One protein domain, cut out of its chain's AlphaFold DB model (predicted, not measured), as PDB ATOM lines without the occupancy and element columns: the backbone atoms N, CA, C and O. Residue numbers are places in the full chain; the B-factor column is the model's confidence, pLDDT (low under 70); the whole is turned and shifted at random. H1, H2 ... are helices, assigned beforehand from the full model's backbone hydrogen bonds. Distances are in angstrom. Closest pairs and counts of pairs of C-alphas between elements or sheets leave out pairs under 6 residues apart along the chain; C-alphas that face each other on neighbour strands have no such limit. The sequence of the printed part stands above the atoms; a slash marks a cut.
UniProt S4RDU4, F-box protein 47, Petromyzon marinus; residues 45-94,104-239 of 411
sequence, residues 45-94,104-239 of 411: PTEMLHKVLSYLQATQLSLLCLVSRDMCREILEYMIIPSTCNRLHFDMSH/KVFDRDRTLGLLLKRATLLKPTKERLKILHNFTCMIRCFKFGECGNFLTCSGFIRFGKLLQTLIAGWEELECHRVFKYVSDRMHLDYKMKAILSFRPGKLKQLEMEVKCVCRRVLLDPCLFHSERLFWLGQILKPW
ATOM      1  N   PRO A  45      16.300  48.308 -57.934       91.12
ATOM      2  CA  PRO A  45      17.353  47.795 -58.805       91.12
ATOM      3  C   PRO A  45      18.712  47.800 -58.094       91.12
ATOM      4  O   PRO A  45      18.983  48.685 -57.270       91.12
ATOM      5  N   THR A  46      19.587  46.855 -58.438       89.00
ATOM      6  CA  THR A  46      20.912  46.691 -57.816       89.00
ATOM      7  C   THR A  46      21.732  47.985 -57.844       89.00
ATOM      8  O   THR A  46      22.384  48.336 -56.864       89.00
ATOM      9  N   GLU A  47      21.645  48.775 -58.915       89.75
ATOM     10  CA  GLU A  47      22.341  50.058 -59.052       89.75
ATOM     11  C   GLU A  47      21.858  51.092 -58.030       89.75
ATOM     12  O   GLU A  47      22.661  51.830 -57.452       89.75
ATOM     13  N   MET A  48      20.547  51.135 -57.774       91.94
ATOM     14  CA  MET A  48      19.948  52.022 -56.774       91.94
ATOM     15  C   MET A  48      20.307  51.568 -55.363       91.94
ATOM     16  O   MET A  48      20.658  52.399 -54.524       91.94
ATOM     17  N   LEU A  49      20.312  50.258 -55.109       91.44
ATOM     18  CA  LEU A  49      20.772  49.713 -53.836       91.44
ATOM     19  C   LEU A  49      22.249  50.053 -53.588       91.44
ATOM     20  O   LEU A  49      22.589  50.590 -52.535       91.44
ATOM     21  N   HIS A  50      23.124  49.844 -54.571       91.75
ATOM     22  CA  HIS A  50      24.536  50.228 -54.494       91.75
ATOM     23  C   HIS A  50      24.718  51.737 -54.288       91.75
ATOM     24  O   HIS A  50      25.601  52.161 -53.536       91.75
ATOM     25  N   LYS A  51      23.853  52.568 -54.884       90.81
ATOM     26  CA  LYS A  51      23.835  54.011 -54.627       90.81
ATOM     27  C   LYS A  51      23.475  54.319 -53.174       90.81
ATOM     28  O   LYS A  51      24.155  55.148 -52.572       90.81
ATOM     29  N   VAL A  52      22.503  53.631 -52.574       91.75
ATOM     30  CA  VAL A  52      22.201  53.755 -51.136       91.75
ATOM     31  C   VAL A  52      23.412  53.340 -50.291       91.75
ATOM     32  O   VAL A  52      23.845  54.100 -49.423       91.75
ATOM     33  N   LEU A  53      24.031  52.193 -50.593       92.25
ATOM     34  CA  LEU A  53      25.241  51.722 -49.904       92.25
ATOM     35  C   LEU A  53      26.417  52.712 -50.024       92.25
ATOM     36  O   LEU A  53      27.283  52.763 -49.146       92.25
ATOM     37  N   SER A  54      26.449  53.542 -51.072       90.62
ATOM     38  CA  SER A  54      27.475  54.575 -51.267       90.62
ATOM     39  C   SER A  54      27.444  55.720 -50.259       90.62
ATOM     40  O   SER A  54      28.481  56.352 -50.041       90.62
ATOM     41  N   TYR A  55      26.322  55.925 -49.568       90.56
ATOM     42  CA  TYR A  55      26.212  56.901 -48.480       90.56
ATOM     43  C   TYR A  55      26.689  56.354 -47.129       90.56
ATOM     44  O   TYR A  55      26.837  57.112 -46.173       90.56
ATOM     45  N   LEU A  56      26.963  55.050 -47.041       91.00
ATOM     46  CA  LEU A  56      27.342  54.390 -45.796       91.00
ATOM     47  C   LEU A  56      28.861  54.279 -45.638       91.00
ATOM     48  O   LEU A  56      29.607  54.006 -46.589       91.00
ATOM     49  N   GLN A  57      29.316  54.440 -44.398       88.25
ATOM     50  CA  GLN A  57      30.694  54.187 -43.989       88.25
ATOM     51  C   GLN A  57      30.969  52.682 -43.858       88.25
ATOM     52  O   GLN A  57      30.058  51.874 -43.672       88.25
ATOM     53  N   ALA A  58      32.248  52.295 -43.883       88.38
ATOM     54  CA  ALA A  58      32.663  50.896 -43.761       88.38
ATOM     55  C   ALA A  58      32.153  50.218 -42.470       88.38
ATOM     56  O   ALA A  58      31.798  49.042 -42.495       88.38
ATOM     57  N   THR A  59      32.054  50.955 -41.358       90.56
ATOM     58  CA  THR A  59      31.463  50.491 -40.090       90.56
ATOM     59  C   THR A  59      29.987  50.132 -40.245       90.56
ATOM     60  O   THR A  59      29.564  49.072 -39.790       90.56
ATOM     61  N   GLN A  60      29.211  50.990 -40.906       93.06
ATOM     62  CA  GLN A  60      27.779  50.783 -41.131       93.06
ATOM     63  C   GLN A  60      27.538  49.617 -42.093       93.06
ATOM     64  O   GLN A  60      26.747  48.729 -41.789       93.06
ATOM     65  N   LEU A  61      28.294  49.555 -43.195       93.56
ATOM     66  CA  LEU A  61      28.278  48.412 -44.115       93.56
ATOM     67  C   LEU A  61      28.615  47.108 -43.380       93.56
ATOM     68  O   LEU A  61      27.947  46.095 -43.554       93.56
ATOM     69  N   SER A  62      29.607  47.147 -42.488       93.44
ATOM     70  CA  SER A  62      30.025  45.989 -41.695       93.44
ATOM     71  C   SER A  62      28.901  45.465 -40.794       93.44
ATOM     72  O   SER A  62      28.787  44.255 -40.613       93.44
ATOM     73  N   LEU A  63      28.074  46.352 -40.231       93.69
ATOM     74  CA  LEU A  63      26.903  45.970 -39.436       93.69
ATOM     75  C   LEU A  63      25.763  45.436 -40.313       93.69
ATOM     76  O   LEU A  63      25.137  44.449 -39.939       93.69
ATOM     77  N   LEU A  64      25.536  46.020 -41.494       93.62
ATOM     78  CA  LEU A  64      24.509  45.547 -42.430       93.62
ATOM     79  C   LEU A  64      24.762  44.123 -42.936       93.62
ATOM     80  O   LEU A  64      23.807  43.374 -43.131       93.62
ATOM     81  N   CYS A  65      26.026  43.697 -43.057       93.88
ATOM     82  CA  CYS A  65      26.364  42.304 -43.379       93.88
ATOM     83  C   CYS A  65      25.782  41.281 -42.385       93.88
ATOM     84  O   CYS A  65      25.712  40.097 -42.711       93.88
ATOM     85  N   LEU A  66      25.404  41.703 -41.173       92.00
ATOM     86  CA  LEU A  66      24.829  40.833 -40.144       92.00
ATOM     87  C   LEU A  66      23.298  40.745 -40.207       92.00
ATOM     88  O   LEU A  66      22.723  39.925 -39.499       92.00
ATOM     89  N   VAL A  67      22.640  41.572 -41.026       91.00
ATOM     90  CA  VAL A  67      21.171  41.640 -41.097       91.00
ATOM     91  C   VAL A  67      20.595  40.437 -41.842       91.00
ATOM     92  O   VAL A  67      19.642  39.822 -41.372       91.00
ATOM     93  N   SER A  68      21.176  40.066 -42.988       90.06
ATOM     94  CA  SER A  68      20.764  38.877 -43.741       90.06
ATOM     95  C   SER A  68      21.841  38.393 -44.711       90.06
ATOM     96  O   SER A  68      22.770  39.123 -45.067       90.06
ATOM     97  N   ARG A  69      21.705  37.142 -45.175       89.50
ATOM     98  CA  ARG A  69      22.603  36.553 -46.182       89.50
ATOM     99  C   ARG A  69      22.550  37.311 -47.512       89.50
ATOM    100  O   ARG A  69      23.587  37.456 -48.151       89.50
ATOM    101  N   ASP A  70      21.372  37.784 -47.907       89.38
ATOM    102  CA  ASP A  70      21.188  38.510 -49.164       89.38
ATOM    103  C   ASP A  70      21.803  39.905 -49.092       89.38
ATOM    104  O   ASP A  70      22.609  40.238 -49.950       89.38
ATOM    105  N   MET A  71      21.559  40.663 -48.014       90.75
ATOM    106  CA  MET A  71      22.229  41.954 -47.799       90.75
ATOM    107  C   MET A  71      23.756  41.806 -47.803       90.75
ATOM    108  O   MET A  71      24.478  42.608 -48.387       90.75
ATOM    109  N   CYS A  72      24.261  40.743 -47.177       92.50
ATOM    110  CA  CYS A  72      25.682  40.427 -47.169       92.50
ATOM    111  C   CYS A  72      26.239  40.165 -48.584       92.50
ATOM    112  O   CYS A  72      27.336  40.629 -48.901       92.50
ATOM    113  N   ARG A  73      25.485  39.473 -49.451       91.06
ATOM    114  CA  ARG A  73      25.858  39.262 -50.860       91.06
ATOM    115  C   ARG A  73      25.915  40.585 -51.626       91.06
ATOM    116  O   ARG A  73      26.939  40.847 -52.247       91.06
ATOM    117  N   GLU A  74      24.891  41.428 -51.509       91.69
ATOM    118  CA  GLU A  74      24.867  42.745 -52.169       91.69
ATOM    119  C   GLU A  74      26.056  43.613 -51.725       91.69
ATOM    120  O   GLU A  74      26.727  44.244 -52.537       91.69
ATOM    121  N   ILE A  75      26.405  43.593 -50.432       92.88
ATOM    122  CA  ILE A  75      27.576  44.325 -49.929       92.88
ATOM    123  C   ILE A  75      28.883  43.757 -50.497       92.88
ATOM    124  O   ILE A  75      29.779  44.529 -50.841       92.88
ATOM    125  N   LEU A  76      29.019  42.432 -50.617       91.31
ATOM    126  CA  LEU A  76      30.201  41.816 -51.230       91.31
ATOM    127  C   LEU A  76      30.364  42.217 -52.701       91.31
ATOM    128  O   LEU A  76      31.480  42.525 -53.119       91.31
ATOM    129  N   GLU A  77      29.272  42.230 -53.464       90.38
ATOM    130  CA  GLU A  77      29.262  42.660 -54.866       90.38
ATOM    131  C   GLU A  77      29.577  44.152 -54.991       90.38
ATOM    132  O   GLU A  77      30.412  44.557 -55.799       90.38
ATOM    133  N   TYR A  78      29.018  44.971 -54.104       90.44
ATOM    134  CA  TYR A  78      29.317  46.393 -54.028       90.44
ATOM    135  C   TYR A  78      30.799  46.687 -53.724       90.44
ATOM    136  O   TYR A  78      31.387  47.611 -54.294       90.44
ATOM    137  N   MET A  79      31.433  45.907 -52.840       87.81
ATOM    138  CA  MET A  79      32.821  46.113 -52.401       87.81
ATOM    139  C   MET A  79      33.873  45.877 -53.491       87.81
ATOM    140  O   MET A  79      34.968  46.431 -53.391       87.81
ATOM    141  N   ILE A  80      33.574  45.050 -54.496       83.75
ATOM    142  CA  ILE A  80      34.507  44.739 -55.590       83.75
ATOM    143  C   ILE A  80      34.424  45.737 -56.753       83.75
ATOM    144  O   ILE A  80      35.201  45.636 -57.700       83.75
ATOM    145  N   ILE A  81      33.519  46.717 -56.682       86.56
ATOM    146  CA  ILE A  81      33.428  47.790 -57.674       86.56
ATOM    147  C   ILE A  81      34.629  48.743 -57.490       86.56
ATOM    148  O   ILE A  81      34.838  49.250 -56.382       86.56
ATOM    149  N   PRO A  82      35.398  49.064 -58.551       80.75
ATOM    150  CA  PRO A  82      36.585  49.918 -58.438       80.75
ATOM    151  C   PRO A  82      36.320  51.295 -57.808       80.75
ATOM    152  O   PRO A  82      37.087  51.753 -56.961       80.75
ATOM    153  N   SER A  83      35.203  51.943 -58.163       79.69
ATOM    154  CA  SER A  83      34.801  53.233 -57.583       79.69
ATOM    155  C   SER A  83      34.511  53.129 -56.081       79.69
ATOM    156  O   SER A  83      34.880  54.021 -55.314       79.69
ATOM    157  N   THR A  84      33.934  52.011 -55.635       80.12
ATOM    158  CA  THR A  84      33.719  51.713 -54.216       80.12
ATOM    159  C   THR A  84      35.033  51.504 -53.479       80.12
ATOM    160  O   THR A  84      35.201  52.046 -52.389       80.12
ATOM    161  N   CYS A  85      35.975  50.758 -54.061       73.81
ATOM    162  CA  CYS A  85      37.290  50.534 -53.459       73.81
ATOM    163  C   CYS A  85      38.026  51.860 -53.205       73.81
ATOM    164  O   CYS A  85      38.577  52.067 -52.123       73.81
ATOM    165  N   ASN A  86      37.962  52.791 -54.162       71.75
ATOM    166  CA  ASN A  86      38.525  54.133 -54.012       71.75
ATOM    167  C   ASN A  86      37.801  54.936 -52.912       71.75
ATOM    168  O   ASN A  86      38.450  55.555 -52.069       71.75
ATOM    169  N   ARG A  87      36.461  54.870 -52.862       79.06
ATOM    170  CA  ARG A  87      35.629  55.552 -51.849       79.06
ATOM    171  C   ARG A  87      35.823  55.006 -50.436       79.06
ATOM    172  O   ARG A  87      35.754  55.757 -49.472       79.06
ATOM    173  N   LEU A  88      36.095  53.711 -50.279       72.12
ATOM    174  CA  LEU A  88      36.433  53.114 -48.982       72.12
ATOM    175  C   LEU A  88      37.808  53.596 -48.447       72.12
ATOM    176  O   LEU A  88      38.241  53.154 -47.385       72.12
ATOM    177  N   HIS A  89      38.425  54.574 -49.132       58.47
ATOM    178  CA  HIS A  89      39.551  55.414 -48.728       58.47
ATOM    179  C   HIS A  89      40.825  54.637 -48.383       58.47
ATOM    180  O   HIS A  89      41.389  54.730 -47.286       58.47
ATOM    181  N   PHE A  90      41.375  53.976 -49.398       60.59
ATOM    182  CA  PHE A  90      42.823  53.822 -49.510       60.59
ATOM    183  C   PHE A  90      43.407  55.100 -50.106       60.59
ATOM    184  O   PHE A  90      43.838  55.110 -51.253       60.59
ATOM    185  N   ASP A  91      43.400  56.194 -49.341       54.06
ATOM    186  CA  ASP A  91      44.249  57.329 -49.692       54.06
ATOM    187  C   ASP A  91      45.691  56.862 -49.470       54.06
ATOM    188  O   ASP A  91      46.174  56.762 -48.337       54.06
ATOM    189  N   MET A  92      46.299  56.342 -50.534       55.00
ATOM    190  CA  MET A  92      47.644  55.796 -50.517       55.00
ATOM    191  C   MET A  92      48.604  56.960 -50.696       55.00
ATOM    192  O   MET A  92      49.249  57.092 -51.733       55.00
ATOM    193  N   SER A  93      48.702  57.814 -49.679       51.81
ATOM    194  CA  SER A  93      49.823  58.733 -49.609       51.81
ATOM    195  C   SER A  93      51.094  57.894 -49.454       51.81
ATOM    196  O   SER A  93      51.300  57.169 -48.474       51.81
ATOM    197  N   HIS A  94      51.951  57.939 -50.474       56.91
ATOM    198  CA  HIS A  94      53.369  57.699 -50.255       56.91
ATOM    199  C   HIS A  94      53.775  58.766 -49.245       56.91
ATOM    200  O   HIS A  94      53.675  59.950 -49.557       56.91
ATOM    201  N   LYS A 104      43.968  57.997 -36.825       53.12
ATOM    202  CA  LYS A 104      42.717  57.922 -37.611       53.12
ATOM    203  C   LYS A 104      42.831  57.005 -38.831       53.12
ATOM    204  O   LYS A 104      41.829  56.440 -39.265       53.12
ATOM    205  N   VAL A 105      44.030  56.852 -39.401       56.59
ATOM    206  CA  VAL A 105      44.281  55.921 -40.516       56.59
ATOM    207  C   VAL A 105      44.162  54.470 -40.041       56.59
ATOM    208  O   VAL A 105      43.575  53.638 -40.731       56.59
ATOM    209  N   PHE A 106      44.634  54.169 -38.829       59.53
ATOM    210  CA  PHE A 106      44.642  52.807 -38.302       59.53
ATOM    211  C   PHE A 106      43.264  52.273 -37.893       59.53
ATOM    212  O   PHE A 106      43.000  51.083 -38.087       59.53
ATOM    213  N   ASP A 107      42.356  53.129 -37.425       69.81
ATOM    214  CA  ASP A 107      40.966  52.732 -37.150       69.81
ATOM    215  C   ASP A 107      40.199  52.352 -38.429       69.81
ATOM    216  O   ASP A 107      39.312  51.487 -38.411       69.81
ATOM    217  N   ARG A 108      40.569  52.941 -39.574       76.94
ATOM    218  CA  ARG A 108      39.946  52.640 -40.871       76.94
ATOM    219  C   ARG A 108      40.319  51.253 -41.378       76.94
ATOM    220  O   ARG A 108      39.429  50.497 -41.759       76.94
ATOM    221  N   ASP A 109      41.599  50.883 -41.336       82.19
ATOM    222  CA  ASP A 109      42.044  49.565 -41.813       82.19
ATOM    223  C   ASP A 109      41.450  48.432 -40.958       82.19
ATOM    224  O   ASP A 109      41.026  47.399 -41.484       82.19
ATOM    225  N   ARG A 110      41.324  48.660 -39.641       87.31
ATOM    226  CA  ARG A 110      40.595  47.764 -38.733       87.31
ATOM    227  C   ARG A 110      39.124  47.643 -39.133       87.31
ATOM    228  O   ARG A 110      38.587  46.541 -39.200       87.31
ATOM    229  N   THR A 111      38.466  48.759 -39.436       88.81
ATOM    230  CA  THR A 111      37.063  48.757 -39.871       88.81
ATOM    231  C   THR A 111      36.866  47.962 -41.166       88.81
ATOM    232  O   THR A 111      35.923  47.178 -41.267       88.81
ATOM    233  N   LEU A 112      37.770  48.104 -42.137       89.56
ATOM    234  CA  LEU A 112      37.731  47.331 -43.383       89.56
ATOM    235  C   LEU A 112      37.978  45.838 -43.148       89.56
ATOM    236  O   LEU A 112      37.278  45.001 -43.719       89.56
ATOM    237  N   GLY A 113      38.913  45.493 -42.261       92.81
ATOM    238  CA  GLY A 113      39.112  44.113 -41.828       92.81
ATOM    239  C   GLY A 113      37.860  43.519 -41.174       92.81
ATOM    240  O   GLY A 113      37.485  42.390 -41.484       92.81
ATOM    241  N   LEU A 114      37.153  44.289 -40.337       94.06
ATOM    242  CA  LEU A 114      35.876  43.877 -39.736       94.06
ATOM    243  C   LEU A 114      34.756  43.730 -40.771       94.06
ATOM    244  O   LEU A 114      33.966  42.790 -40.681       94.06
ATOM    245  N   LEU A 115      34.674  44.636 -41.747       94.62
ATOM    246  CA  LEU A 115      33.744  44.531 -42.872       94.62
ATOM    247  C   LEU A 115      33.964  43.217 -43.626       94.62
ATOM    248  O   LEU A 115      33.037  42.417 -43.707       94.62
ATOM    249  N   LEU A 116      35.193  42.937 -44.072       94.50
ATOM    250  CA  LEU A 116      35.531  41.678 -44.745       94.50
ATOM    251  C   LEU A 116      35.278  40.462 -43.849       94.50
ATOM    252  O   LEU A 116      34.771  39.444 -44.317       94.50
ATOM    253  N   LYS A 117      35.584  40.553 -42.550       95.62
ATOM    254  CA  LYS A 117      35.351  39.462 -41.600       95.62
ATOM    255  C   LYS A 117      33.879  39.086 -41.522       95.62
ATOM    256  O   LYS A 117      33.568  37.903 -41.620       95.62
ATOM    257  N   ARG A 118      32.992  40.073 -41.368       95.50
ATOM    258  CA  ARG A 118      31.541  39.858 -41.267       95.50
ATOM    259  C   ARG A 118      30.927  39.477 -42.609       95.50
ATOM    260  O   ARG A 118      30.163  38.522 -42.663       95.50
ATOM    261  N   ALA A 119      31.338  40.144 -43.688       94.56
ATOM    262  CA  ALA A 119      30.874  39.852 -45.043       94.56
ATOM    263  C   ALA A 119      31.224  38.421 -45.495       94.56
ATOM    264  O   ALA A 119      30.546  37.824 -46.322       94.56
ATOM    265  N   THR A 120      32.283  37.834 -44.934       95.12
ATOM    266  CA  THR A 120      32.749  36.491 -45.307       95.12
ATOM    267  C   THR A 120      32.563  35.445 -44.207       95.12
ATOM    268  O   THR A 120      33.070  34.335 -44.337       95.12
ATOM    269  N   LEU A 121      31.837  35.761 -43.130       93.00
ATOM    270  CA  LEU A 121      31.728  34.912 -41.936       93.00
ATOM    271  C   LEU A 121      31.220  33.493 -42.234       93.00
ATOM    272  O   LEU A 121      31.697  32.534 -41.641       93.00
ATOM    273  N   LEU A 122      30.267  33.360 -43.158       91.12
ATOM    274  CA  LEU A 122      29.644  32.080 -43.521       91.12
ATOM    275  C   LEU A 122      30.378  31.342 -44.653       91.12
ATOM    276  O   LEU A 122      29.866  30.357 -45.182       91.12
ATOM    277  N   LYS A 123      31.535  31.848 -45.086       93.62
ATOM    278  CA  LYS A 123      32.302  31.312 -46.212       93.62
ATOM    279  C   LYS A 123      33.458  30.449 -45.688       93.62
ATOM    280  O   LYS A 123      34.076  30.818 -44.692       93.62
ATOM    281  N   PRO A 124      33.816  29.339 -46.356       95.75
ATOM    282  CA  PRO A 124      34.997  28.561 -45.984       95.75
ATOM    283  C   PRO A 124      36.278  29.379 -46.195       95.75
ATOM    284  O   PRO A 124      36.334  30.227 -47.088       95.75
ATOM    285  N   THR A 125      37.346  29.082 -45.443       96.62
ATOM    286  CA  THR A 125      38.628  29.821 -45.451       96.62
ATOM    287  C   THR A 125      39.125  30.165 -46.863       96.62
ATOM    288  O   THR A 125      39.511  31.300 -47.136       96.62
ATOM    289  N   LYS A 126      39.068  29.200 -47.795       96.31
ATOM    290  CA  LYS A 126      39.501  29.371 -49.193       96.31
ATOM    291  C   LYS A 126      38.712  30.464 -49.923       96.31
ATOM    292  O   LYS A 126      39.303  31.274 -50.633       96.31
ATOM    293  N   GLU A 127      37.394  30.505 -49.748       96.12
ATOM    294  CA  GLU A 127      36.541  31.535 -50.353       96.12
ATOM    295  C   GLU A 127      36.772  32.903 -49.709       96.12
ATOM    296  O   GLU A 127      36.858  33.901 -50.423       96.12
ATOM    297  N   ARG A 128      36.966  32.953 -48.384       96.31
ATOM    298  CA  ARG A 128      37.303  34.197 -47.667       96.31
ATOM    299  C   ARG A 128      38.588  34.823 -48.213       96.31
ATOM    300  O   ARG A 128      38.621  36.019 -48.490       96.31
ATOM    301  N   LEU A 129      39.622  34.005 -48.434       96.69
ATOM    302  CA  LEU A 129      40.894  34.443 -49.017       96.69
ATOM    303  C   LEU A 129      40.754  34.873 -50.486       96.69
ATOM    304  O   LEU A 129      41.390  35.843 -50.892       96.69
ATOM    305  N   LYS A 130      39.889  34.221 -51.276       95.31
ATOM    306  CA  LYS A 130      39.578  34.649 -52.653       95.31
ATOM    307  C   LYS A 130      38.905  36.026 -52.683       95.31
ATOM    308  O   LYS A 130      39.274  36.872 -53.492       95.31
ATOM    309  N   ILE A 131      37.954  36.276 -51.785       93.25
ATOM    310  CA  ILE A 131      37.289  37.582 -51.663       93.25
ATOM    311  C   ILE A 131      38.295  38.654 -51.231       93.25
ATOM    312  O   ILE A 131      38.367  39.713 -51.853       93.25
ATOM    313  N   LEU A 132      39.129  38.360 -50.225       93.44
ATOM    314  CA  LEU A 132      40.227  39.238 -49.820       93.44
ATOM    315  C   LEU A 132      41.149  39.559 -51.004       93.44
ATOM    316  O   LEU A 132      41.533  40.715 -51.181       93.44
ATOM    317  N   HIS A 133      41.501  38.556 -51.811       92.25
ATOM    318  CA  HIS A 133      42.351  38.726 -52.983       92.25
ATOM    319  C   HIS A 133      41.751  39.717 -53.974       92.25
ATOM    320  O   HIS A 133      42.419  40.691 -54.315       92.25
ATOM    321  N   ASN A 134      40.495  39.503 -54.374       89.75
ATOM    322  CA  ASN A 134      39.788  40.368 -55.318       89.75
ATOM    323  C   ASN A 134      39.714  41.810 -54.805       89.75
ATOM    324  O   ASN A 134      40.044  42.739 -55.537       89.75
ATOM    325  N   PHE A 135      39.373  41.987 -53.525       86.94
ATOM    326  CA  PHE A 135      39.314  43.304 -52.897       86.94
ATOM    327  C   PHE A 135      40.679  44.012 -52.911       86.94
ATOM    328  O   PHE A 135      40.815  45.149 -53.349       86.94
ATOM    329  N   THR A 136      41.729  43.319 -52.473       87.06
ATOM    330  CA  THR A 136      43.070  43.910 -52.330       87.06
ATOM    331  C   THR A 136      43.833  44.037 -53.650       87.06
ATOM    332  O   THR A 136      44.784  44.808 -53.731       87.06
ATOM    333  N   CYS A 137      43.469  43.296 -54.702       85.94
ATOM    334  CA  CYS A 137      44.083  43.407 -56.033       85.94
ATOM    335  C   CYS A 137      43.770  44.724 -56.748       85.94
ATOM    336  O   CYS A 137      44.477  45.079 -57.691       85.94
ATOM    337  N   MET A 138      42.780  45.478 -56.280       81.81
ATOM    338  CA  MET A 138      42.528  46.831 -56.769       81.81
ATOM    339  C   MET A 138      43.547  47.853 -56.228       81.81
ATOM    340  O   MET A 138      43.647  48.958 -56.751       81.81
ATOM    341  N   ILE A 139      44.349  47.487 -55.218       81.19
ATOM    342  CA  ILE A 139      45.265  48.396 -54.520       81.19
ATOM    343  C   ILE A 139      46.709  48.064 -54.907       81.19
ATOM    344  O   ILE A 139      47.304  47.108 -54.403       81.19
ATOM    345  N   ARG A 140      47.310  48.886 -55.775       81.62
ATOM    346  CA  ARG A 140      48.695  48.698 -56.267       81.62
ATOM    347  C   ARG A 140      49.722  48.599 -55.139       81.62
ATOM    348  O   ARG A 140      50.605  47.753 -55.166       81.62
ATOM    349  N   CYS A 141      49.559  49.401 -54.090       82.56
ATOM    350  CA  CYS A 141      50.461  49.415 -52.937       82.56
ATOM    351  C   CYS A 141      50.406  48.142 -52.070       82.56
ATOM    352  O   CYS A 141      51.234  47.982 -51.174       82.56
ATOM    353  N   PHE A 142      49.428  47.256 -52.291       84.69
ATOM    354  CA  PHE A 142      49.341  45.943 -51.636       84.69
ATOM    355  C   PHE A 142      49.927  44.832 -52.507       84.69
ATOM    356  O   PHE A 142      49.898  43.660 -52.125       84.69
ATOM    357  N   LYS A 143      50.404  45.178 -53.702       80.88
ATOM    358  CA  LYS A 143      51.036  44.251 -54.621       80.88
ATOM    359  C   LYS A 143      52.529  44.467 -54.636       80.88
ATOM    360  O   LYS A 143      53.055  45.546 -54.365       80.88
ATOM    361  N   PHE A 144      53.204  43.385 -54.968       75.19
ATOM    362  CA  PHE A 144      54.631  43.395 -55.123       75.19
ATOM    363  C   PHE A 144      55.061  44.132 -56.401       75.19
ATOM    364  O   PHE A 144      54.409  43.988 -57.427       75.19
ATOM    365  N   GLY A 145      56.154  44.903 -56.347       72.50
ATOM    366  CA  GLY A 145      56.777  45.543 -57.517       72.50
ATOM    367  C   GLY A 145      55.972  46.680 -58.157       72.50
ATOM    368  O   GLY A 145      56.512  47.447 -58.943       72.50
ATOM    369  N   GLU A 146      54.698  46.841 -57.796       75.38
ATOM    370  CA  GLU A 146      53.808  47.858 -58.367       75.38
ATOM    371  C   GLU A 146      53.831  49.201 -57.613       75.38
ATOM    372  O   GLU A 146      53.149  50.143 -58.021       75.38
ATOM    373  N   CYS A 147      54.610  49.301 -56.528       76.81
ATOM    374  CA  CYS A 147      54.805  50.515 -55.734       76.81
ATOM    375  C   CYS A 147      56.262  50.990 -55.832       76.81
ATOM    376  O   CYS A 147      57.155  50.378 -55.245       76.81
ATOM    377  N   GLY A 148      56.488  52.106 -56.534       69.88
ATOM    378  CA  GLY A 148      57.827  52.668 -56.755       69.88
ATOM    379  C   GLY A 148      58.537  53.160 -55.487       69.88
ATOM    380  O   GLY A 148      59.749  53.327 -55.504       69.88
ATOM    381  N   ASN A 149      57.811  53.351 -54.378       76.06
ATOM    382  CA  ASN A 149      58.377  53.770 -53.093       76.06
ATOM    383  C   ASN A 149      57.851  52.909 -51.931       76.06
ATOM    384  O   ASN A 149      57.214  53.397 -50.998       76.06
ATOM    385  N   PHE A 150      58.058  51.591 -52.001       75.38
ATOM    386  CA  PHE A 150      57.550  50.653 -50.987       75.38
ATOM    387  C   PHE A 150      58.166  50.858 -49.590       75.38
ATOM    388  O   PHE A 150      57.568  50.460 -48.589       75.38
ATOM    389  N   LEU A 151      59.347  51.483 -49.508       76.31
ATOM    390  CA  LEU A 151      60.047  51.739 -48.250       76.31
ATOM    391  C   LEU A 151      59.301  52.760 -47.387       76.31
ATOM    392  O   LEU A 151      59.100  52.496 -46.200       76.31
ATOM    393  N   THR A 152      58.820  53.858 -47.972       74.25
ATOM    394  CA  THR A 152      58.039  54.884 -47.255       74.25
ATOM    395  C   THR A 152      56.528  54.675 -47.382       74.25
ATOM    396  O   THR A 152      55.746  55.241 -46.619       74.25
ATOM    397  N   CYS A 153      56.080  53.824 -48.310       78.06
ATOM    398  CA  CYS A 153      54.666  53.513 -48.473       78.06
ATOM    399  C   CYS A 153      54.092  52.778 -47.250       78.06
ATOM    400  O   CYS A 153      54.611  51.756 -46.791       78.06
ATOM    401  N   SER A 154      52.928  53.243 -46.793       80.94
ATOM    402  CA  SER A 154      52.150  52.604 -45.729       80.94
ATOM    403  C   SER A 154      51.412  51.334 -46.186       80.94
ATOM    404  O   SER A 154      50.835  50.636 -45.356       80.94
ATOM    405  N   GLY A 155      51.446  50.983 -47.477       85.19
ATOM    406  CA  GLY A 155      50.631  49.917 -48.069       85.19
ATOM    407  C   GLY A 155      50.731  48.571 -47.364       85.19
ATOM    408  O   GLY A 155      49.711  48.020 -46.959       85.19
ATOM    409  N   PHE A 156      51.941  48.071 -47.123       87.62
ATOM    410  CA  PHE A 156      52.102  46.806 -46.402       87.62
ATOM    411  C   PHE A 156      51.645  46.872 -44.944       87.62
ATOM    412  O   PHE A 156      51.093  45.891 -44.456       87.62
ATOM    413  N   ILE A 157      51.800  48.018 -44.272       88.06
ATOM    414  CA  ILE A 157      51.315  48.206 -42.896       88.06
ATOM    415  C   ILE A 157      49.785  48.129 -42.876       88.06
ATOM    416  O   ILE A 157      49.207  47.411 -42.059       88.06
ATOM    417  N   ARG A 158      49.123  48.836 -43.798       87.56
ATOM    418  CA  ARG A 158      47.658  48.845 -43.921       87.56
ATOM    419  C   ARG A 158      47.122  47.461 -44.280       87.56
ATOM    420  O   ARG A 158      46.172  46.989 -43.657       87.56
ATOM    421  N   PHE A 159      47.776  46.771 -45.220       90.75
ATOM    422  CA  PHE A 159      47.433  45.394 -45.573       90.75
ATOM    423  C   PHE A 159      47.581  44.448 -44.378       90.75
ATOM    424  O   PHE A 159      46.666  43.676 -44.106       90.75
ATOM    425  N   GLY A 160      48.679  44.550 -43.625       92.88
ATOM    426  CA  GLY A 160      48.902  43.768 -42.411       92.88
ATOM    427  C   GLY A 160      47.819  43.978 -41.353       92.88
ATOM    428  O   GLY A 160      47.283  43.009 -40.822       92.88
ATOM    429  N   LYS A 161      47.421  45.229 -41.089       90.62
ATOM    430  CA  LYS A 161      46.346  45.550 -40.127       90.62
ATOM    431  C   LYS A 161      44.981  45.022 -40.559       90.62
ATOM    432  O   LYS A 161      44.253  44.449 -39.743       90.62
ATOM    433  N   LEU A 162      44.643  45.188 -41.838       92.31
ATOM    434  CA  LEU A 162      43.423  44.633 -42.422       92.31
ATOM    435  C   LEU A 162      43.417  43.104 -42.301       92.31
ATOM    436  O   LEU A 162      42.425  42.532 -41.845       92.31
ATOM    437  N   LEU A 163      44.530  42.457 -42.665       95.38
ATOM    438  CA  LEU A 163      44.682  41.007 -42.622       95.38
ATOM    439  C   LEU A 163      44.532  40.475 -41.196       95.38
ATOM    440  O   LEU A 163      43.696  39.604 -40.983       95.38
ATOM    441  N   GLN A 164      45.259  41.034 -40.223       94.81
ATOM    442  CA  GLN A 164      45.159  40.619 -38.818       94.81
ATOM    443  C   GLN A 164      43.740  40.766 -38.273       94.81
ATOM    444  O   GLN A 164      43.227  39.879 -37.599       94.81
ATOM    445  N   THR A 165      43.054  41.859 -38.614       94.81
ATOM    446  CA  THR A 165      41.674  42.060 -38.160       94.81
ATOM    447  C   THR A 165      40.713  41.033 -38.772       94.81
ATOM    448  O   THR A 165      39.803  40.554 -38.092       94.81
ATOM    449  N   LEU A 166      40.914  40.674 -40.044       95.81
ATOM    450  CA  LEU A 166      40.123  39.656 -40.736       95.81
ATOM    451  C   LEU A 166      40.303  38.266 -40.109       95.81
ATOM    452  O   LEU A 166      39.310  37.561 -39.889       95.81
ATOM    453  N   ILE A 167      41.554  37.891 -39.829       95.94
ATOM    454  CA  ILE A 167      41.922  36.553 -39.344       95.94
ATOM    455  C   ILE A 167      41.849  36.415 -37.821       95.94
ATOM    456  O   ILE A 167      42.043  35.325 -37.298       95.94
ATOM    457  N   ALA A 168      41.549  37.492 -37.093       94.31
ATOM    458  CA  ALA A 168      41.418  37.444 -35.643       94.31
ATOM    459  C   ALA A 168      40.423  36.347 -35.220       94.31
ATOM    460  O   ALA A 168      39.257  36.372 -35.632       94.31
ATOM    461  N   GLY A 169      40.873  35.412 -34.382       92.50
ATOM    462  CA  GLY A 169      40.082  34.271 -33.907       92.50
ATOM    463  C   GLY A 169      39.950  33.109 -34.898       92.50
ATOM    464  O   GLY A 169      39.108  32.249 -34.677       92.50
ATOM    465  N   TRP A 170      40.716  33.098 -35.992       95.12
ATOM    466  CA  TRP A 170      40.835  31.923 -36.858       95.12
ATOM    467  C   TRP A 170      41.737  30.874 -36.209       95.12
ATOM    468  O   TRP A 170      42.634  31.204 -35.430       95.12
ATOM    469  N   GLU A 171      41.510  29.612 -36.557       93.88
ATOM    470  CA  GLU A 171      42.321  28.506 -36.053       93.88
ATOM    471  C   GLU A 171      43.706  28.462 -36.712       93.88
ATOM    472  O   GLU A 171      43.922  28.963 -37.819       93.88
ATOM    473  N   GLU A 172      44.657  27.788 -36.063       91.94
ATOM    474  CA  GLU A 172      46.040  27.709 -36.539       91.94
ATOM    475  C   GLU A 172      46.145  27.125 -37.961       91.94
ATOM    476  O   GLU A 172      46.873  27.653 -38.803       91.94
ATOM    477  N   LEU A 173      45.374  26.079 -38.282       94.19
ATOM    478  CA  LEU A 173      45.333  25.483 -39.627       94.19
ATOM    479  C   LEU A 173      44.827  26.464 -40.695       94.19
ATOM    480  O   LEU A 173      45.263  26.420 -41.849       94.19
ATOM    481  N   GLU A 174      43.924  27.372 -40.333       96.56
ATOM    482  CA  GLU A 174      43.477  28.431 -41.234       96.56
ATOM    483  C   GLU A 174      44.562  29.497 -41.409       96.56
ATOM    484  O   GLU A 174      44.808  29.945 -42.531       96.56
ATOM    485  N   CYS A 175      45.276  29.846 -40.338       96.12
ATOM    486  CA  CYS A 175      46.413  30.765 -40.381       96.12
ATOM    487  C   CYS A 175      47.578  30.231 -41.235       96.12
ATOM    488  O   CYS A 175      48.226  31.009 -41.935       96.12
ATOM    489  N   HIS A 176      47.789  28.911 -41.303       95.88
ATOM    490  CA  HIS A 176      48.714  28.306 -42.273       95.88
ATOM    491  C   HIS A 176      48.296  28.593 -43.726       95.88
ATOM    492  O   HIS A 176      49.126  28.926 -44.576       95.88
ATOM    493  N   ARG A 177      46.992  28.522 -44.036       97.38
ATOM    494  CA  ARG A 177      46.473  28.879 -45.372       97.38
ATOM    495  C   ARG A 177      46.639  30.370 -45.659       97.38
ATOM    496  O   ARG A 177      46.902  30.736 -46.802       97.38
ATOM    497  N   VAL A 178      46.515  31.217 -44.637       97.62
ATOM    498  CA  VAL A 178      46.793  32.657 -44.739       97.62
ATOM    499  C   VAL A 178      48.266  32.902 -45.062       97.62
ATOM    500  O   VAL A 178      48.549  33.685 -45.968       97.62
ATOM    501  N   PHE A 179      49.198  32.212 -44.391       97.25
ATOM    502  CA  PHE A 179      50.628  32.309 -44.704       97.25
ATOM    503  C   PHE A 179      50.892  31.959 -46.168       97.25
ATOM    504  O   PHE A 179      51.501  32.750 -46.885       97.25
ATOM    505  N   LYS A 180      50.358  30.821 -46.629       97.06
ATOM    506  CA  LYS A 180      50.483  30.391 -48.025       97.06
ATOM    507  C   LYS A 180      49.931  31.437 -48.994       97.06
ATOM    508  O   LYS A 180      50.617  31.815 -49.932       97.06
ATOM    509  N   TYR A 181      48.742  31.976 -48.722       96.38
ATOM    510  CA  TYR A 181      48.158  33.051 -49.526       96.38
ATOM    511  C   TYR A 181      49.064  34.291 -49.618       96.38
ATOM    512  O   TYR A 181      49.254  34.832 -50.707       96.38
ATOM    513  N   VAL A 182      49.629  34.752 -48.495       95.88
ATOM    514  CA  VAL A 182      50.545  35.904 -48.486       95.88
ATOM    515  C   VAL A 182      51.846  35.571 -49.216       95.88
ATOM    516  O   VAL A 182      52.317  36.402 -49.993       95.88
ATOM    517  N   SER A 183      52.403  34.373 -49.007       95.38
ATOM    518  CA  SER A 183      53.627  33.921 -49.675       95.38
ATOM    519  C   SER A 183      53.448  33.870 -51.192       95.38
ATOM    520  O   SER A 183      54.228  34.496 -51.912       95.38
ATOM    521  N   ASP A 184      52.369  33.243 -51.667       94.38
ATOM    522  CA  ASP A 184      52.034  33.133 -53.088       94.38
ATOM    523  C   ASP A 184      51.837  34.525 -53.710       94.38
ATOM    524  O   ASP A 184      52.430  34.848 -54.739       94.38
ATOM    525  N   ARG A 185      51.055  35.392 -53.049       91.12
ATOM    526  CA  ARG A 185      50.753  36.749 -53.533       91.12
ATOM    527  C   ARG A 185      51.982  37.656 -53.589       91.12
ATOM    528  O   ARG A 185      52.069  38.511 -54.465       91.12
ATOM    529  N   MET A 186      52.891  37.528 -52.627       91.25
ATOM    530  CA  MET A 186      54.075  38.385 -52.511       91.25
ATOM    531  C   MET A 186      55.334  37.739 -53.098       91.25
ATOM    532  O   MET A 186      56.411  38.338 -53.013       91.25
ATOM    533  N   HIS A 187      55.219  36.540 -53.677       93.06
ATOM    534  CA  HIS A 187      56.329  35.706 -54.142       93.06
ATOM    535  C   HIS A 187      57.418  35.511 -53.073       93.06
ATOM    536  O   HIS A 187      58.612  35.586 -53.367       93.06
ATOM    537  N   LEU A 188      57.017  35.327 -51.811       94.75
ATOM    538  CA  LEU A 188      57.939  35.358 -50.676       94.75
ATOM    539  C   LEU A 188      58.950  34.204 -50.733       94.75
ATOM    540  O   LEU A 188      60.146  34.457 -50.600       94.75
ATOM    541  N   ASP A 189      58.498  32.985 -51.038       94.50
ATOM    542  CA  ASP A 189      59.365  31.802 -51.146       94.50
ATOM    543  C   ASP A 189      60.454  31.977 -52.212       94.50
ATOM    544  O   ASP A 189      61.635  31.727 -51.960       94.50
ATOM    545  N   TYR A 190      60.076  32.474 -53.396       95.00
ATOM    546  CA  TYR A 190      61.015  32.761 -54.484       95.00
ATOM    547  C   TYR A 190      62.082  33.770 -54.044       95.00
ATOM    548  O   TYR A 190      63.272  33.570 -54.290       95.00
ATOM    549  N   LYS A 191      61.677  34.837 -53.352       94.81
ATOM    550  CA  LYS A 191      62.591  35.898 -52.918       94.81
ATOM    551  C   LYS A 191      63.512  35.461 -51.806       94.81
ATOM    552  O   LYS A 191      64.700  35.751 -51.872       94.81
ATOM    553  N   MET A 192      62.976  34.756 -50.812       97.50
ATOM    554  CA  MET A 192      63.772  34.159 -49.748       97.50
ATOM    555  C   MET A 192      64.808  33.213 -50.349       97.50
ATOM    556  O   MET A 192      65.997  33.364 -50.076       97.50
ATOM    557  N   LYS A 193      64.401  32.332 -51.273       97.25
ATOM    558  CA  LYS A 193      65.329  31.462 -52.004       97.25
ATOM    559  C   LYS A 193      66.406  32.260 -52.738       97.25
ATOM    560  O   LYS A 193      67.586  31.922 -52.647       97.25
ATOM    561  N   ALA A 194      66.018  33.322 -53.441       97.19
ATOM    562  CA  ALA A 194      66.943  34.160 -54.189       97.19
ATOM    563  C   ALA A 194      67.962  34.836 -53.259       97.19
ATOM    564  O   ALA A 194      69.161  34.631 -53.437       97.19
ATOM    565  N   ILE A 195      67.525  35.565 -52.222       96.88
ATOM    566  CA  ILE A 195      68.458  36.232 -51.299       96.88
ATOM    567  C   ILE A 195      69.375  35.222 -50.611       96.88
ATOM    568  O   ILE A 195      70.565  35.487 -50.490       96.88
ATOM    569  N   LEU A 196      68.867  34.044 -50.237       96.81
ATOM    570  CA  LEU A 196      69.660  32.989 -49.609       96.81
ATOM    571  C   LEU A 196      70.710  32.383 -50.553       96.81
ATOM    572  O   LEU A 196      71.776  31.990 -50.082       96.81
ATOM    573  N   SER A 197      70.450  32.358 -51.862       96.44
ATOM    574  CA  SER A 197      71.362  31.798 -52.875       96.44
ATOM    575  C   SER A 197      72.530  32.726 -53.232       96.44
ATOM    576  O   SER A 197      73.551  32.277 -53.746       96.44
ATOM    577  N   PHE A 198      72.406  34.028 -52.971       94.94
ATOM    578  CA  PHE A 198      73.463  35.009 -53.229       94.94
ATOM    579  C   PHE A 198      74.193  35.409 -51.949       94.94
ATOM    580  O   PHE A 198      73.714  35.153 -50.852       94.94
ATOM    581  N   ARG A 199      75.352  36.070 -52.061       92.00
ATOM    582  CA  ARG A 199      76.055  36.618 -50.888       92.00
ATOM    583  C   ARG A 199      75.222  37.722 -50.208       92.00
ATOM    584  O   ARG A 199      74.543  38.468 -50.921       92.00
ATOM    585  N   PRO A 200      75.274  37.850 -48.869       92.00
ATOM    586  CA  PRO A 200      74.595  38.923 -48.141       92.00
ATOM    587  C   PRO A 200      74.922  40.309 -48.703       92.00
ATOM    588  O   PRO A 200      76.070  40.580 -49.054       92.00
ATOM    589  N   GLY A 201      73.907  41.161 -48.845       89.56
ATOM    590  CA  GLY A 201      74.051  42.515 -49.383       89.56
ATOM    591  C   GLY A 201      74.189  42.600 -50.908       89.56
ATOM    592  O   GLY A 201      74.286  43.707 -51.438       89.56
ATOM    593  N   LYS A 202      74.171  41.474 -51.643       92.12
ATOM    594  CA  LYS A 202      74.172  41.485 -53.119       92.12
ATOM    595  C   LYS A 202      72.816  41.900 -53.695       92.12
ATOM    596  O   LYS A 202      72.770  42.684 -54.635       92.12
ATOM    597  N   LEU A 203      71.720  41.390 -53.134       93.38
ATOM    598  CA  LEU A 203      70.351  41.685 -53.575       93.38
ATOM    599  C   LEU A 203      69.647  42.629 -52.588       93.38
ATOM    600  O   LEU A 203      68.616  42.281 -52.021       93.38
ATOM    601  N   LYS A 204      70.223  43.818 -52.364       90.94
ATOM    602  CA  LYS A 204      69.804  44.768 -51.308       90.94
ATOM    603  C   LYS A 204      68.307  45.089 -51.335       90.94
ATOM    604  O   LYS A 204      67.643  45.038 -50.304       90.94
ATOM    605  N   GLN A 205      67.776  45.373 -52.524       88.62
ATOM    606  CA  GLN A 205      66.359  45.681 -52.701       88.62
ATOM    607  C   GLN A 205      65.477  44.488 -52.306       88.62
ATOM    608  O   GLN A 205      64.525  44.650 -51.550       88.62
ATOM    609  N   LEU A 206      65.841  43.280 -52.741       91.94
ATOM    610  CA  LEU A 206      65.090  42.063 -52.439       91.94
ATOM    611  C   LEU A 206      65.130  41.714 -50.943       91.94
ATOM    612  O   LEU A 206      64.124  41.287 -50.382       91.94
ATOM    613  N   GLU A 207      66.272  41.932 -50.280       94.25
ATOM    614  CA  GLU A 207      66.405  41.789 -48.824       94.25
ATOM    615  C   GLU A 207      65.430  42.725 -48.093       94.25
ATOM    616  O   GLU A 207      64.716  42.289 -47.185       94.25
ATOM    617  N   MET A 208      65.328  43.987 -48.525       91.19
ATOM    618  CA  MET A 208      64.371  44.929 -47.945       91.19
ATOM    619  C   MET A 208      62.921  44.594 -48.255       91.19
ATOM    620  O   MET A 208      62.064  44.781 -47.398       91.19
ATOM    621  N   GLU A 209      62.616  44.089 -49.444       90.12
ATOM    622  CA  GLU A 209      61.261  43.662 -49.788       90.12
ATOM    623  C   GLU A 209      60.813  42.493 -48.906       90.12
ATOM    624  O   GLU A 209      59.711  42.532 -48.355       90.12
ATOM    625  N   VAL A 210      61.681  41.493 -48.709       94.75
ATOM    626  CA  VAL A 210      61.434  40.386 -47.770       94.75
ATOM    627  C   VAL A 210      61.234  40.931 -46.357       94.75
ATOM    628  O   VAL A 210      60.231  40.608 -45.719       94.75
ATOM    629  N   LYS A 211      62.122  41.819 -45.887       94.19
ATOM    630  CA  LYS A 211      61.987  42.477 -44.579       94.19
ATOM    631  C   LYS A 211      60.644  43.193 -44.449       94.19
ATOM    632  O   LYS A 211      59.938  42.980 -43.469       94.19
ATOM    633  N   CYS A 212      60.262  44.014 -45.424       90.94
ATOM    634  CA  CYS A 212      59.026  44.787 -45.402       90.94
ATOM    635  C   CYS A 212      57.784  43.894 -45.399       90.94
ATOM    636  O   CYS A 212      56.889  44.144 -44.597       90.94
ATOM    637  N   VAL A 213      57.724  42.850 -46.231       92.94
ATOM    638  CA  VAL A 213      56.587  41.915 -46.236       92.94
ATOM    639  C   VAL A 213      56.494  41.187 -44.895       92.94
ATOM    640  O   VAL A 213      55.447  41.224 -44.251       92.94
ATOM    641  N   CYS A 214      57.591  40.593 -44.416       96.19
ATOM    642  CA  CYS A 214      57.599  39.872 -43.145       96.19
ATOM    643  C   CYS A 214      57.239  40.787 -41.965       96.19
ATOM    644  O   CYS A 214      56.336  40.466 -41.197       96.19
ATOM    645  N   ARG A 215      57.912  41.935 -41.820       93.81
ATOM    646  CA  ARG A 215      57.699  42.865 -40.699       93.81
ATOM    647  C   ARG A 215      56.324  43.523 -40.779       93.81
ATOM    648  O   ARG A 215      55.528  43.367 -39.862       93.81
ATOM    649  N   ARG A 216      55.992  44.179 -41.895       92.19
ATOM    650  CA  ARG A 216      54.819  45.065 -41.986       92.19
ATOM    651  C   ARG A 216      53.499  44.334 -42.230       92.19
ATOM    652  O   ARG A 216      52.465  44.869 -41.847       92.19
ATOM    653  N   VAL A 217      53.515  43.143 -42.842       93.88
ATOM    654  CA  VAL A 217      52.286  42.370 -43.113       93.88
ATOM    655  C   VAL A 217      52.027  41.314 -42.038       93.88
ATOM    656  O   VAL A 217      50.892  41.180 -41.588       93.88
ATOM    657  N   LEU A 218      53.058  40.569 -41.626       95.69
ATOM    658  CA  LEU A 218      52.888  39.392 -40.766       95.69
ATOM    659  C   LEU A 218      53.251  39.667 -39.298       95.69
ATOM    660  O   LEU A 218      52.455  39.369 -38.418       95.69
ATOM    661  N   LEU A 219      54.424  40.247 -39.017       95.56
ATOM    662  CA  LEU A 219      55.028  40.224 -37.673       95.56
ATOM    663  C   LEU A 219      54.670  41.414 -36.767       95.56
ATOM    664  O   LEU A 219      54.387  41.217 -35.584       95.56
ATOM    665  N   ASP A 220      54.721  42.642 -37.285       92.81
ATOM    666  CA  ASP A 220      54.418  43.870 -36.531       92.81
ATOM    667  C   ASP A 220      52.930  44.049 -36.232       92.81
ATOM    668  O   ASP A 220      52.608  44.511 -35.138       92.81
ATOM    669  N   PRO A 221      52.006  43.663 -37.133       91.44
ATOM    670  CA  PRO A 221      50.576  43.730 -36.849       91.44
ATOM    671  C   PRO A 221      50.089  42.794 -35.727       91.44
ATOM    672  O   PRO A 221      48.968  42.974 -35.257       91.44
ATOM    673  N   CYS A 222      50.885  41.798 -35.316       90.38
ATOM    674  CA  CYS A 222      50.515  40.849 -34.261       90.38
ATOM    675  C   CYS A 222      50.325  41.545 -32.911       90.38
ATOM    676  O   CYS A 222      51.207  42.287 -32.462       90.38
ATOM    677  N   LEU A 223      49.220  41.229 -32.231       85.00
ATOM    678  CA  LEU A 223      48.928  41.746 -30.892       85.00
ATOM    679  C   LEU A 223      49.618  40.907 -29.822       85.00
ATOM    680  O   LEU A 223      50.110  41.447 -28.829       85.00
ATOM    681  N   PHE A 224      49.679  39.594 -30.042       86.62
ATOM    682  CA  PHE A 224      50.221  38.658 -29.072       86.62
ATOM    683  C   PHE A 224      51.584  38.121 -29.493       86.62
ATOM    684  O   PHE A 224      51.927  37.981 -30.669       86.62
ATOM    685  N   HIS A 225      52.381  37.792 -28.484       84.81
ATOM    686  CA  HIS A 225      53.702  37.214 -28.672       84.81
ATOM    687  C   HIS A 225      53.644  35.841 -29.364       84.81
ATOM    688  O   HIS A 225      54.448  35.572 -30.256       84.81
ATOM    689  N   SER A 226      52.663  35.010 -29.002       86.81
ATOM    690  CA  SER A 226      52.424  33.690 -29.599       86.81
ATOM    691  C   SER A 226      52.140  33.768 -31.101       86.81
ATOM    692  O   SER A 226      52.720  33.007 -31.870       86.81
ATOM    693  N   GLU A 227      51.328  34.730 -31.545       89.44
ATOM    694  CA  GLU A 227      51.049  34.962 -32.970       89.44
ATOM    695  C   GLU A 227      52.331  35.306 -33.731       89.44
ATOM    696  O   GLU A 227      52.619  34.739 -34.785       89.44
ATOM    697  N   ARG A 228      53.152  36.205 -33.176       91.00
ATOM    698  CA  ARG A 228      54.421  36.590 -33.805       91.00
ATOM    699  C   ARG A 228      55.358  35.393 -33.952       91.00
ATOM    700  O   ARG A 228      56.003  35.253 -34.990       91.00
ATOM    701  N   LEU A 229      55.425  34.531 -32.939       90.25
ATOM    702  CA  LEU A 229      56.217  33.302 -32.974       90.25
ATOM    703  C   LEU A 229      55.679  32.291 -33.986       90.25
ATOM    704  O   LEU A 229      56.479  31.680 -34.692       90.25
ATOM    705  N   PHE A 230      54.356  32.164 -34.111       91.88
ATOM    706  CA  PHE A 230      53.725  31.353 -35.150       91.88
ATOM    707  C   PHE A 230      54.186  31.795 -36.547       91.88
ATOM    708  O   PHE A 230      54.729  30.984 -37.299       91.88
ATOM    709  N   TRP A 231      54.073  33.089 -36.877       95.19
ATOM    710  CA  TRP A 231      54.510  33.596 -38.186       95.19
ATOM    711  C   TRP A 231      56.017  33.446 -38.400       95.19
ATOM    712  O   TRP A 231      56.440  33.110 -39.504       95.19
ATOM    713  N   LEU A 232      56.842  33.645 -37.365       94.62
ATOM    714  CA  LEU A 232      58.280  33.359 -37.457       94.62
ATOM    715  C   LEU A 232      58.555  31.882 -37.721       94.62
ATOM    716  O   LEU A 232      59.441  31.571 -38.509       94.62
ATOM    717  N   GLY A 233      57.784  30.983 -37.108       93.12
ATOM    718  CA  GLY A 233      57.828  29.554 -37.389       93.12
ATOM    719  C   GLY A 233      57.567  29.268 -38.866       93.12
ATOM    720  O   GLY A 233      58.400  28.630 -39.505       93.12
ATOM    721  N   GLN A 234      56.482  29.819 -39.424       95.00
ATOM    722  CA  GLN A 234      56.144  29.672 -40.847       95.00
ATOM    723  C   GLN A 234      57.236  30.220 -41.778       95.00
ATOM    724  O   GLN A 234      57.522  29.630 -42.815       95.00
ATOM    725  N   ILE A 235      57.870  31.335 -41.403       96.69
ATOM    726  CA  ILE A 235      58.917  31.982 -42.205       96.69
ATOM    727  C   ILE A 235      60.242  31.208 -42.153       96.69
ATOM    728  O   ILE A 235      60.918  31.087 -43.171       96.69
ATOM    729  N   LEU A 236      60.650  30.736 -40.972       95.75
ATOM    730  CA  LEU A 236      62.006  30.233 -40.735       95.75
ATOM    731  C   LEU A 236      62.100  28.711 -40.835       95.75
ATOM    732  O   LEU A 236      62.987  28.212 -41.521       95.75
ATOM    733  N   LYS A 237      61.200  27.959 -40.188       92.44
ATOM    734  CA  LYS A 237      61.323  26.494 -40.067       92.44
ATOM    735  C   LYS A 237      61.398  25.726 -41.402       92.44
ATOM    736  O   LYS A 237      62.030  24.673 -41.389       92.44
ATOM    737  N   PRO A 238      60.861  26.209 -42.544       94.69
ATOM    738  CA  PRO A 238      61.079  25.550 -43.838       94.69
ATOM    739  C   PRO A 238      62.539  25.526 -44.320       94.69
ATOM    740  O   PRO A 238      62.864  24.791 -45.250       94.69
ATOM    741  N   TRP A 239      63.419  26.338 -43.731       95.75
ATOM    742  CA  TRP A 239      64.801  26.520 -44.172       95.75
ATOM    743  C   TRP A 239      65.803  25.813 -43.249       95.75
ATOM    744  O   TRP A 239      65.532  25.664 -42.058       95.75
TER     745      TRP A 239
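Overview. This is residues 45 to 94 and 104 to 239 of the 411 residues of the protein "F-box protein 47" of Petromyzon marinus (UniProt S4RDU4). This is an elongated, all-helix body with a loose bundle of H5, H6, H7, H8 and H10 in its middle, up and down, each helix running against the one before it in the chain. H1, H2 and H3 gather at one end with H4 loosely beside them, the hairpin of H9 and H10 reaches to the other end, where residues 197 to 202 stick out, and H11 folds back on H10. The printed part has 186 residues with eleven named helices, H1 to H11 along the chain, and no named strand. The whole is compact, with a radius of gyration of the C-alphas of 17.3 A, and spans 60 by 34 by 26 A.

Arrangement. H5, residues 104 to 119, touches H7, residues 155 to 167, at a steep tilt of 41 degrees, the same way; their closest C-alphas, of Gly 113 and Leu 162, are 4.4 A apart. H10, residues 204 to 219, touches H7 with residues 212 to 218 alone, the closest C-alphas being Gly 160 and Val 217, 3.7 A. H6, residues 125 to 136, touches H8, residues 172 to 186, with residues 125 to 129 alone; the closest C-alphas, of Thr 125 and Glu 174, are 6.6 A apart. H6 and H7 are near each other, with 11 pairs of C-alphas within 10 A. H2, residues 58 to 64, touches H5, closest at the C-alphas of Ser 62 and Leu 115, 4.2 A. H2 and H3, residues 69 to 79, form a hairpin and only just touch, with 3 pairs of C-alphas within 8 A, the closest Leu 64 and Met 71 at 6.9 A. H1, residues 46 to 53, touches H3 about perpendicular, at 84 degrees, closest at the C-alphas of His 50 and Tyr 78, 6.1 A. H4, residues 82 to 87, touches no helix. H9, residues 188 to 197, and H10 form a hairpin, with the closest C-alphas, Ile 195 and Glu 207, 6.4 A apart. H10 and H11, residues 225 to 236, form another, with Leu 219 and Arg 228 closest, 5.3 A between C-alphas. Every O i to N i+4 pair is within hydrogen-bond range in each helix but H5, with 11 of 12.

Along the chain. H1 begins at C-alpha 46, (20.912, 46.691, -57.816), and H11 ends at C-alpha 236, (62.006, 30.233, -40.735). From first to last C-alpha H5 measures 22.8 A, H8 20.8 A, H10 20.6 A and H7 18.2 A.

Size, cuts and confidence. The C-alphas of Pro 45 and Arg 199, the two farthest apart, are 60.3 A apart. Residues 95 to 103 are not printed, with 16.5 A between C-alphas 94 and 104. The link from H6 to H7, residues 137 to 154, is long. Residues 89 to 94, 104 to 107 and 148 have pLDDT under 70.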